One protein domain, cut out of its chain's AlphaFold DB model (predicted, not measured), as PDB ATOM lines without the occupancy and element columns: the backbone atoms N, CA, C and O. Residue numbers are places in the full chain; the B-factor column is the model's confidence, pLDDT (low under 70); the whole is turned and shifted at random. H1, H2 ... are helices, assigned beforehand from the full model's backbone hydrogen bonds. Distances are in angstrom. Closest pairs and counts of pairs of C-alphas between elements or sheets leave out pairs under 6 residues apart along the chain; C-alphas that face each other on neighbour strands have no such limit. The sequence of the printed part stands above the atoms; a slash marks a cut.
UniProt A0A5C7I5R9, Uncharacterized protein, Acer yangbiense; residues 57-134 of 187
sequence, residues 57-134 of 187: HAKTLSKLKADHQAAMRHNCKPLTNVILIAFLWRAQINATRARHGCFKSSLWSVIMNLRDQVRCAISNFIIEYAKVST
ATOM      1  N   HIS A  57      16.904  -9.642  45.912       91.25
ATOM      2  CA  HIS A  57      15.869  -8.774  45.360       91.25
ATOM      3  C   HIS A  57      15.713  -8.957  43.846       91.25
ATOM      4  O   HIS A  57      16.666  -9.298  43.140       91.25
ATOM      5  N   ALA A  58      14.521  -8.638  43.333       89.44
ATOM      6  CA  ALA A  58      14.198  -8.737  41.911       89.44
ATOM      7  C   ALA A  58      15.200  -7.981  41.019       89.44
ATOM      8  O   ALA A  58      15.652  -8.526  40.019       89.44
ATOM      9  N   LYS A  59      15.628  -6.772  41.416       90.50
ATOM     10  CA  LYS A  59      16.634  -5.982  40.681       90.50
ATOM     11  C   LYS A  59      17.961  -6.733  40.526       90.50
ATOM     12  O   LYS A  59      18.527  -6.770  39.436       90.50
ATOM     13  N   THR A  60      18.437  -7.360  41.599       87.88
ATOM     14  CA  THR A  60      19.683  -8.141  41.604       87.88
ATOM     15  C   THR A  60      19.555  -9.391  40.740       87.88
ATOM     16  O   THR A  60      20.460  -9.700  39.969       87.88
ATOM     17  N   LEU A  61      18.410 -10.077  40.810       88.12
ATOM     18  CA  LEU A  61      18.124 -11.239  39.967       88.12
ATOM     19  C   LEU A  61      18.061 -10.872  38.482       88.12
ATOM     20  O   LEU A  61      18.585 -11.610  37.652       88.12
ATOM     21  N   SER A  62      17.447  -9.737  38.145       87.62
ATOM     22  CA  SER A  62      17.386  -9.236  36.770       87.62
ATOM     23  C   SER A  62      18.770  -8.895  36.231       87.62
ATOM     24  O   SER A  62      19.082  -9.274  35.105       87.62
ATOM     25  N   LYS A  63      19.624  -8.260  37.043       89.31
ATOM     26  CA  LYS A  63      21.021  -8.008  36.668       89.31
ATOM     27  C   LYS A  63      21.764  -9.319  36.404       89.31
ATOM     28  O   LYS A  63      22.347  -9.487  35.344       89.31
ATOM     29  N   LEU A  64      21.660 -10.278  37.321       86.69
ATOM     30  CA  LEU A  64      22.346 -11.563  37.194       86.69
ATOM     31  C   LEU A  64      21.873 -12.364  35.965       86.69
ATOM     32  O   LEU A  64      22.665 -13.047  35.319       86.69
ATOM     33  N   LYS A  65      20.586 -12.254  35.611       85.88
ATOM     34  CA  LYS A  65      20.034 -12.797  34.361       85.88
ATOM     35  C   LYS A  65      20.637 -12.133  33.129       85.88
ATOM     36  O   LYS A  65      21.011 -12.845  32.203       85.88
ATOM     37  N   ALA A  66      20.717 -10.804  33.121       85.75
ATOM     38  CA  ALA A  66      21.282 -10.045  32.010       85.75
ATOM     39  C   ALA A  66      22.766 -10.379  31.808       85.75
ATOM     40  O   ALA A  66      23.168 -10.684  30.689       85.75
ATOM     41  N   ASP A  67      23.545 -10.435  32.891       84.69
ATOM     42  CA  ASP A  67      24.964 -10.808  32.849       84.69
ATOM     43  C   ASP A  67      25.146 -12.229  32.280       84.69
ATOM     44  O   ASP A  67      26.026 -12.474  31.453       84.69
ATOM     45  N   HIS A  68      24.278 -13.172  32.664       83.31
ATOM     46  CA  HIS A  68      24.305 -14.531  32.120       83.31
ATOM     47  C   HIS A  68      23.929 -14.584  30.633       83.31
ATOM     48  O   HIS A  68      24.567 -15.305  29.871       83.31
ATOM     49  N   GLN A  69      22.915 -13.827  30.209       81.62
ATOM     50  CA  GLN A  69      22.512 -13.737  28.801       81.62
ATOM     51  C   GLN A  69      23.576 -13.062  27.936       81.62
ATOM     52  O   GLN A  69      23.777 -13.471  26.802       81.62
ATOM     53  N   ALA A  70      24.286 -12.068  28.467       79.69
ATOM     54  CA  ALA A  70      25.410 -11.451  27.775       79.69
ATOM     55  C   ALA A  70      26.582 -12.434  27.604       79.69
ATOM     56  O   ALA A  70      27.258 -12.426  26.578       79.69
ATOM     57  N   ALA A  71      26.811 -13.302  28.596       76.75
ATOM     58  CA  ALA A  71      27.860 -14.318  28.545       76.75
ATOM     59  C   ALA A  71      27.505 -15.516  27.642       76.75
ATOM     60  O   ALA A  71      28.391 -16.102  27.015       76.75
ATOM     61  N   MET A  72      26.228 -15.896  27.569       71.25
ATOM     62  CA  MET A  72      25.752 -17.010  26.748       71.25
ATOM     63  C   MET A  72      25.324 -16.513  25.367       71.25
ATOM     64  O   MET A  72      24.304 -15.852  25.224       71.25
ATOM     65  N   ARG A  73      26.032 -16.919  24.306       64.94
ATOM     66  CA  ARG A  73      25.676 -16.608  22.902       64.94
ATOM     67  C   ARG A  73      24.401 -17.311  22.393       64.94
ATOM     68  O   ARG A  73      24.200 -17.435  21.189       64.94
ATOM     69  N   HIS A  74      23.548 -17.795  23.290       61.75
ATOM     70  CA  HIS A  74      22.341 -18.547  22.968       61.75
ATOM     71  C   HIS A  74      21.103 -17.827  23.505       61.75
ATOM     72  O   HIS A  74      21.081 -17.373  24.645       61.75
ATOM     73  N   ASN A  75      20.025 -17.817  22.716       63.41
ATOM     74  CA  ASN A  75      18.735 -17.188  23.044       63.41
ATOM     75  C   ASN A  75      17.947 -17.890  24.176       63.41
ATOM     76  O   ASN A  75      16.737 -17.698  24.314       63.41
ATOM     77  N   CYS A  76      18.595 -18.722  24.990       65.44
ATOM     78  CA  CYS A  76      17.935 -19.446  26.066       65.44
ATOM     79  C   CYS A  76      17.805 -18.545  27.299       65.44
ATOM     80  O   CYS A  76      18.801 -18.110  27.873       65.44
ATOM     81  N   LYS A  77      16.569 -18.273  27.734       72.94
ATOM     82  CA  LYS A  77      16.303 -17.541  28.980       72.94
ATOM     83  C   LYS A  77      16.417 -18.512  30.163       72.94
ATOM     84  O   LYS A  77      15.533 -19.351  30.327       72.94
ATOM     85  N   PRO A  78      17.466 -18.428  30.995       75.62
ATOM     86  CA  PRO A  78      17.630 -19.331  32.133       75.62
ATOM     87  C   PRO A  78      16.565 -19.101  33.218       75.62
ATOM     88  O   PRO A  78      16.132 -17.972  33.481       75.62
ATOM     89  N   LEU A  79      16.184 -20.181  33.903       84.00
ATOM     90  CA  LEU A  79      15.283 -20.123  35.052       84.00
ATOM     91  C   LEU A  79      15.986 -19.461  36.255       84.00
ATOM     92  O   LEU A  79      17.192 -19.612  36.463       84.00
ATOM     93  N   THR A  80      15.230 -18.712  37.064       84.88
ATOM     94  CA  THR A  80      15.778 -17.932  38.192       84.88
ATOM     95  C   THR A  80      16.533 -18.802  39.203       84.88
ATOM     96  O   THR A  80      17.584 -18.405  39.699       84.88
ATOM     97  N   ASN A  81      16.010 -19.991  39.502       83.62
ATOM     98  CA  ASN A  81      16.622 -20.941  40.434       83.62
ATOM     99  C   ASN A  81      17.977 -21.459  39.926       83.62
ATOM    100  O   ASN A  81      18.911 -21.535  40.714       83.62
ATOM    101  N   VAL A  82      18.109 -21.763  38.632       86.06
ATOM    102  CA  VAL A  82      19.350 -22.262  38.022       86.06
ATOM    103  C   VAL A  82      20.451 -21.220  38.150       86.06
ATOM    104  O   VAL A  82      21.560 -21.539  38.567       86.06
ATOM    105  N   ILE A  83      20.123 -19.959  37.868       87.00
ATOM    106  CA  ILE A  83      21.059 -18.848  38.030       87.00
ATOM    107  C   ILE A  83      21.508 -18.699  39.485       87.00
ATOM    108  O   ILE A  83      22.701 -18.560  39.748       87.00
ATOM    109  N   LEU A  84      20.565 -18.726  40.428       88.88
ATOM    110  CA  LEU A  84      20.884 -18.602  41.849       88.88
ATOM    111  C   LEU A  84      21.766 -19.753  42.324       88.88
ATOM    112  O   LEU A  84      22.776 -19.517  42.979       88.88
ATOM    113  N   ILE A  85      21.416 -20.982  41.950       89.19
ATOM    114  CA  ILE A  85      22.201 -22.176  42.258       89.19
ATOM    115  C   ILE A  85      23.621 -22.027  41.712       89.19
ATOM    116  O   ILE A  85      24.571 -22.174  42.473       89.19
ATOM    117  N   ALA A  86      23.780 -21.670  40.436       88.06
ATOM    118  CA  ALA A  86      25.094 -21.489  39.824       88.06
ATOM    119  C   ALA A  86      25.912 -20.387  40.516       88.06
ATOM    120  O   ALA A  86      27.118 -20.538  40.726       88.06
ATOM    121  N   PHE A  87      25.262 -19.289  40.909       88.50
ATOM    122  CA  PHE A  87      25.901 -18.193  41.630       88.50
ATOM    123  C   PHE A  87      26.388 -18.622  43.023       88.50
ATOM    124  O   PHE A  87      27.556 -18.407  43.356       88.50
ATOM    125  N   LEU A  88      25.531 -19.281  43.810       90.62
ATOM    126  CA  LEU A  88      25.882 -19.825  45.128       90.62
ATOM    127  C   LEU A  88      27.005 -20.861  45.018       90.62
ATOM    128  O   LEU A  88      27.974 -20.812  45.775       90.62
ATOM    129  N   TRP A  89      26.894 -21.760  44.044       91.19
ATOM    130  CA  TRP A  89      27.872 -22.802  43.766       91.19
ATOM    131  C   TRP A  89      29.256 -22.221  43.481       91.19
ATOM    132  O   TRP A  89      30.251 -22.607  44.098       91.19
ATOM    133  N   ARG A  90      29.317 -21.216  42.599       89.69
ATOM    134  CA  ARG A  90      30.556 -20.505  42.272       89.69
ATOM    135  C   ARG A  90      31.141 -19.801  43.495       89.69
ATOM    136  O   ARG A  90      32.348 -19.884  43.719       89.69
ATOM    137  N   ALA A  91      30.308 -19.137  44.296       89.88
ATOM    138  CA  ALA A  91      30.752 -18.493  45.530       89.88
ATOM    139  C   ALA A  91      31.339 -19.513  46.523       89.88
ATOM    140  O   ALA A  91      32.391 -19.263  47.111       89.88
ATOM    141  N   GLN A  92      30.719 -20.688  46.652       87.69
ATOM    142  CA  GLN A  92      31.184 -21.760  47.533       87.69
ATOM    143  C   GLN A  92      32.508 -22.377  47.056       87.69
ATOM    144  O   GLN A  92      33.414 -22.589  47.866       87.69
ATOM    145  N   ILE A  93      32.673 -22.613  45.753       89.69
ATOM    146  CA  ILE A  93      33.952 -23.068  45.183       89.69
ATOM    147  C   ILE A  93      35.058 -22.041  45.455       89.69
ATOM    148  O   ILE A  93      36.151 -22.397  45.889       89.69
ATOM    149  N   ASN A  94      34.776 -20.753  45.260       90.38
ATOM    150  CA  ASN A  94      35.766 -19.707  45.506       90.38
ATOM    151  C   ASN A  94      36.128 -19.588  46.993       90.38
ATOM    152  O   ASN A  94      37.307 -19.466  47.322       90.38
ATOM    153  N   ALA A  95      35.148 -19.677  47.894       88.75
ATOM    154  CA  ALA A  95      35.391 -19.656  49.336       88.75
ATOM    155  C   ALA A  95      36.216 -20.871  49.796       88.75
ATOM    156  O   ALA A  95      37.156 -20.734  50.580       88.75
ATOM    157  N   THR A  96      35.906 -22.062  49.278       87.88
ATOM    158  CA  THR A  96      36.675 -23.278  49.589       87.88
ATOM    159  C   THR A  96      38.097 -23.202  49.043       87.88
ATOM    160  O   THR A  96      39.022 -23.568  49.771       87.88
ATOM    161  N   ARG A  97      38.293 -22.654  47.836       89.12
ATOM    162  CA  ARG A  97      39.623 -22.374  47.278       89.12
ATOM    163  C   ARG A  97      40.405 -21.383  48.133       89.12
ATOM    164  O   ARG A  97      41.563 -21.643  48.428       89.12
ATOM    165  N   ALA A  98      39.793 -20.272  48.542       90.31
ATOM    166  CA  ALA A  98      40.456 -19.262  49.368       90.31
ATOM    167  C   ALA A  98      40.921 -19.833  50.717       90.31
ATOM    168  O   ALA A  98      41.969 -19.442  51.219       90.31
ATOM    169  N   ARG A  99      40.170 -20.787  51.280       85.75
ATOM    170  CA  ARG A  99      40.514 -21.442  52.547       85.75
ATOM    171  C   ARG A  99      41.601 -22.515  52.413       85.75
ATOM    172  O   ARG A  99      42.441 -22.614  53.296       85.75
ATOM    173  N   HIS A 100      41.566 -23.339  51.365       85.94
ATOM    174  CA  HIS A 100      42.446 -24.517  51.247       85.94
ATOM    175  C   HIS A 100      43.587 -24.343  50.234       85.94
ATOM    176  O   HIS A 100      44.423 -25.229  50.101       85.94
ATOM    177  N   GLY A 101      43.610 -23.243  49.480       89.06
ATOM    178  CA  GLY A 101      44.620 -22.954  48.457       89.06
ATOM    179  C   GLY A 101      44.434 -23.699  47.129       89.06
ATOM    180  O   GLY A 101      45.065 -23.337  46.139       89.06
ATOM    181  N   CYS A 102      43.546 -24.695  47.056       84.19
ATOM    182  CA  CYS A 102      43.332 -25.516  45.863       84.19
ATOM    183  C   CYS A 102      41.846 -25.703  45.520       84.19
ATOM    184  O   CYS A 102      40.955 -25.507  46.349       84.19
ATOM    185  N   PHE A 103      41.577 -26.091  44.270       80.62
ATOM    186  CA  PHE A 103      40.246 -26.524  43.853       80.62
ATOM    187  C   PHE A 103      40.026 -27.974  44.280       80.62
ATOM    188  O   PHE A 103      40.800 -28.860  43.921       80.62
ATOM    189  N   LYS A 104      38.947 -28.220  45.021       81.31
ATOM    190  CA  LYS A 104      38.507 -29.567  45.386       81.31
ATOM    191  C   LYS A 104      37.314 -29.960  44.520       81.31
ATOM    192  O   LYS A 104      36.503 -29.105  44.165       81.31
ATOM    193  N   SER A 105      37.197 -31.252  44.205       82.00
ATOM    194  CA  SER A 105      35.984 -31.778  43.574       82.00
ATOM    195  C   SER A 105      34.769 -31.412  44.432       82.00
ATOM    196  O   SER A 105      34.786 -31.596  45.651       82.00
ATOM    197  N   SER A 106      33.749 -30.833  43.801       81.19
ATOM    198  CA  SER A 106      32.528 -30.369  44.457       81.19
ATOM    199  C   SER A 106      31.315 -30.920  43.711       81.19
ATOM    200  O   SER A 106      31.310 -30.961  42.482       81.19
ATOM    201  N   LEU A 107      30.295 -31.357  44.457       85.06
ATOM    202  CA  LEU A 107      29.023 -31.863  43.928       85.06
ATOM    203  C   LEU A 107      27.821 -31.111  44.524       85.06
ATOM    204  O   LEU A 107      27.721 -30.987  45.746       85.06
ATOM    205  N   TRP A 108      26.938 -30.584  43.669       84.00
ATOM    206  CA  TRP A 108      25.703 -29.918  44.094       84.00
ATOM    207  C   TRP A 108      24.558 -30.896  43.922       84.00
ATOM    208  O   TRP A 108      24.317 -31.372  42.814       84.00
ATOM    209  N   SER A 109      23.830 -31.165  44.998       82.56
ATOM    210  CA  SER A 109      22.619 -31.972  44.937       82.56
ATOM    211  C   SER A 109      21.408 -31.075  45.151       82.56
ATOM    212  O   SER A 109      21.330 -30.353  46.147       82.56
ATOM    213  N   VAL A 110      20.471 -31.097  44.201       81.81
ATOM    214  CA  VAL A 110      19.174 -30.420  44.317       81.81
ATOM    215  C   VAL A 110      18.115 -31.476  44.545       81.81
ATOM    216  O   VAL A 110      17.975 -32.403  43.753       81.81
ATOM    217  N   ILE A 111      17.319 -31.297  45.592       83.06
ATOM    218  CA  ILE A 111      16.143 -32.131  45.816       83.06
ATOM    219  C   ILE A 111      15.003 -31.565  44.979       83.06
ATOM    220  O   ILE A 111      14.663 -30.386  45.088       83.06
ATOM    221  N   MET A 112      14.430 -32.408  44.126       78.31
ATOM    222  CA  MET A 112      13.348 -32.044  43.219       78.31
ATOM    223  C   MET A 112      12.068 -32.792  43.579       78.31
ATOM    224  O   MET A 112      12.102 -33.914  44.082       78.31
ATOM    225  N   ASN A 113      10.920 -32.167  43.316       81.06
ATOM    226  CA  ASN A 113       9.633 -32.829  43.461       81.06
ATOM    227  C   ASN A 113       9.394 -33.752  42.259       81.06
ATOM    228  O   ASN A 113       9.110 -33.288  41.157       81.06
ATOM    229  N   LEU A 114       9.479 -35.061  42.487       80.19
ATOM    230  CA  LEU A 114       9.277 -36.069  41.446       80.19
ATOM    231  C   LEU A 114       7.796 -36.292  41.102       80.19
ATOM    232  O   LEU A 114       7.500 -36.924  40.094       80.19
ATOM    233  N   ARG A 115       6.846 -35.776  41.897       74.06
ATOM    234  CA  ARG A 115       5.409 -36.081  41.753       74.06
ATOM    235  C   ARG A 115       4.835 -35.711  40.387       74.06
ATOM    236  O   ARG A 115       3.900 -36.361  39.925       74.06
ATOM    237  N   ASP A 116       5.352 -34.656  39.771       69.00
ATOM    238  CA  ASP A 116       4.864 -34.177  38.476       69.00
ATOM    239  C   ASP A 116       5.624 -34.828  37.313       69.00
ATOM    240  O   ASP A 116       5.031 -35.123  36.278       69.00
ATOM    241  N   GLN A 117       6.900 -35.167  37.522       65.69
ATOM    242  CA  GLN A 117       7.706 -35.918  36.555       65.69
ATOM    243  C   GLN A 117       7.215 -37.360  36.412       65.69
ATOM    244  O   GLN A 117       7.012 -37.837  35.300       65.69
ATOM    245  N   VAL A 118       6.949 -38.029  37.535       66.19
ATOM    246  CA  VAL A 118       6.425 -39.399  37.569       66.19
ATOM    247  C   VAL A 118       5.016 -39.457  36.975       66.19
ATOM    248  O   VAL A 118       4.706 -40.391  36.248       66.19
ATOM    249  N   ARG A 119       4.176 -38.433  37.183       62.50
ATOM    250  CA  ARG A 119       2.834 -38.376  36.574       62.50
ATOM    251  C   ARG A 119       2.891 -38.286  35.047       62.50
ATOM    252  O   ARG A 119       2.131 -38.979  34.379       62.50
ATOM    253  N   CYS A 120       3.804 -37.480  34.505       57.19
ATOM    254  CA  CYS A 120       4.017 -37.402  33.057       57.19
ATOM    255  C   CYS A 120       4.610 -38.705  32.500       57.19
ATOM    256  O   CYS A 120       4.160 -39.188  31.466       57.19
ATOM    257  N   ALA A 121       5.576 -39.303  33.204       58.91
ATOM    258  CA  ALA A 121       6.198 -40.559  32.788       58.91
ATOM    259  C   ALA A 121       5.204 -41.733  32.784       58.91
ATOM    260  O   ALA A 121       5.188 -42.507  31.834       58.91
ATOM    261  N   ILE A 122       4.331 -41.829  33.792       57.31
ATOM    262  CA  ILE A 122       3.286 -42.863  33.858       57.31
ATOM    263  C   ILE A 122       2.231 -42.650  32.774       57.31
ATOM    264  O   ILE A 122       1.817 -43.615  32.146       57.31
ATOM    265  N   SER A 123       1.815 -41.404  32.516       58.22
ATOM    266  CA  SER A 123       0.874 -41.119  31.425       58.22
ATOM    267  C   SER A 123       1.431 -41.576  30.075       58.22
ATOM    268  O   SER A 123       0.698 -42.170  29.295       58.22
ATOM    269  N   ASN A 124       2.722 -41.345  29.816       53.19
ATOM    270  CA  ASN A 124       3.368 -41.807  28.588       53.19
ATOM    271  C   ASN A 124       3.500 -43.336  28.551       53.19
ATOM    272  O   ASN A 124       3.215 -43.932  27.519       53.19
ATOM    273  N   PHE A 125       3.844 -43.969  29.677       53.97
ATOM    274  CA  PHE A 125       3.952 -45.426  29.782       53.97
ATOM    275  C   PHE A 125       2.608 -46.135  29.555       53.97
ATOM    276  O   PHE A 125       2.556 -47.127  28.837       53.97
ATOM    277  N   ILE A 126       1.505 -45.611  30.106       54.41
ATOM    278  CA  ILE A 126       0.153 -46.159  29.891       54.41
ATOM    279  C   ILE A 126      -0.295 -45.960  28.434       54.41
ATOM    280  O   ILE A 126      -0.903 -46.860  27.864       54.41
ATOM    281  N   ILE A 127       0.024 -44.819  27.810       52.84
ATOM    282  CA  ILE A 127      -0.283 -44.566  26.389       52.84
ATOM    283  C   ILE A 127       0.519 -45.501  25.467       52.84
ATOM    284  O   ILE A 127      -0.014 -45.970  24.465       52.84
ATOM    285  N   GLU A 128       1.778 -45.792  25.796       45.81
ATOM    286  CA  GLU A 128       2.624 -46.724  25.044       45.81
ATOM    287  C   GLU A 128       2.138 -48.176  25.188       45.81
ATOM    288  O   GLU A 128       1.986 -48.868  24.186       45.81
ATOM    289  N   TYR A 129       1.767 -48.599  26.400       47.38
ATOM    290  CA  TYR A 129       1.158 -49.914  26.643       47.38
ATOM    291  C   TYR A 129      -0.199 -50.084  25.946       47.38
ATOM    292  O   TYR A 129      -0.481 -51.144  25.393       47.38
ATOM    293  N   ALA A 130      -1.040 -49.046  25.948       47.44
ATOM    294  CA  ALA A 130      -2.331 -49.077  25.265       47.44
ATOM    295  C   ALA A 130      -2.179 -49.118  23.738       47.44
ATOM    296  O   ALA A 130      -2.981 -49.771  23.085       47.44
ATOM    297  N   LYS A 131      -1.140 -48.484  23.175       44.62
ATOM    298  CA  LYS A 131      -0.814 -48.592  21.743       44.62
ATOM    299  C   LYS A 131      -0.354 -49.993  21.348       44.62
ATOM    300  O   LYS A 131      -0.790 -50.491  20.323       44.62
ATOM    301  N   VAL A 132       0.473 -50.635  22.173       48.94
ATOM    302  CA  VAL A 132       0.895 -52.029  21.949       48.94
ATOM    303  C   VAL A 132      -0.298 -52.992  22.031       48.94
ATOM    304  O   VAL A 132      -0.337 -53.975  21.310       48.94
ATOM    305  N   SER A 133      -1.300 -52.693  22.862       49.53
ATOM    306  CA  SER A 133      -2.498 -53.530  23.024       49.53
ATOM    307  C   SER A 133      -3.562 -53.354  21.931       49.53
ATOM    308  O   SER A 133      -4.541 -54.093  21.953       49.53
ATOM    309  N   THR A 134      -3.438 -52.370  21.037       49.47
ATOM    310  CA  THR A 134      -4.412 -52.141  19.950       49.47
ATOM    311  C   THR A 134      -3.955 -52.659  18.590       49.47
ATOM    312  O   THR A 134      -4.739 -52.594  17.649       49.47
TER     313      THR A 134
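Overview. This is residues 57 to 134 of the 187 residues of an uncharacterized protein of Acer yangbiense (UniProt A0A5C7I5R9). Two helices make an uneven T, H1 lying across the beginning of H2; from the far end of H2, residues 101 to 114 fold back to H3, which sticks out alone as a long arm. The 78 printed residues hold three named helices, H1, H2 and H3 in chain order, and no named strand: all helix. The whole is extended, with a radius of gyration of the C-alphas of 19.8 A, and spans 62 by 30 by 25 A.

Arrangement. H1, residues 58 to 71, touches H2, residues 80 to 100, about perpendicular at 80 degrees. H1 touches H2 with residues 61 to 65 alone, and H2 touches H1 with residues 80 to 83 alone; their closest C-alphas, those of Lys 65 and Ile 83, are 7.2 A apart. H3, residues 115 to 132, is apart from both. In H1, H2 and H3 every O i to N i+4 pair is within hydrogen-bond range.

Along the chain. H1 begins at C-alpha 58 (14.198, -8.737, 41.911). H2 measures 30.4 A. H3, 25.8 A, ends at C-alpha 132 (0.895, -52.029, 21.949).

Size, cuts and confidence. The printed part has no cut. The link from H2 to H3 is long, and residues 111 to 134 stand free. Residues 73 to 76 and 116 to 134 have pLDDT under 70.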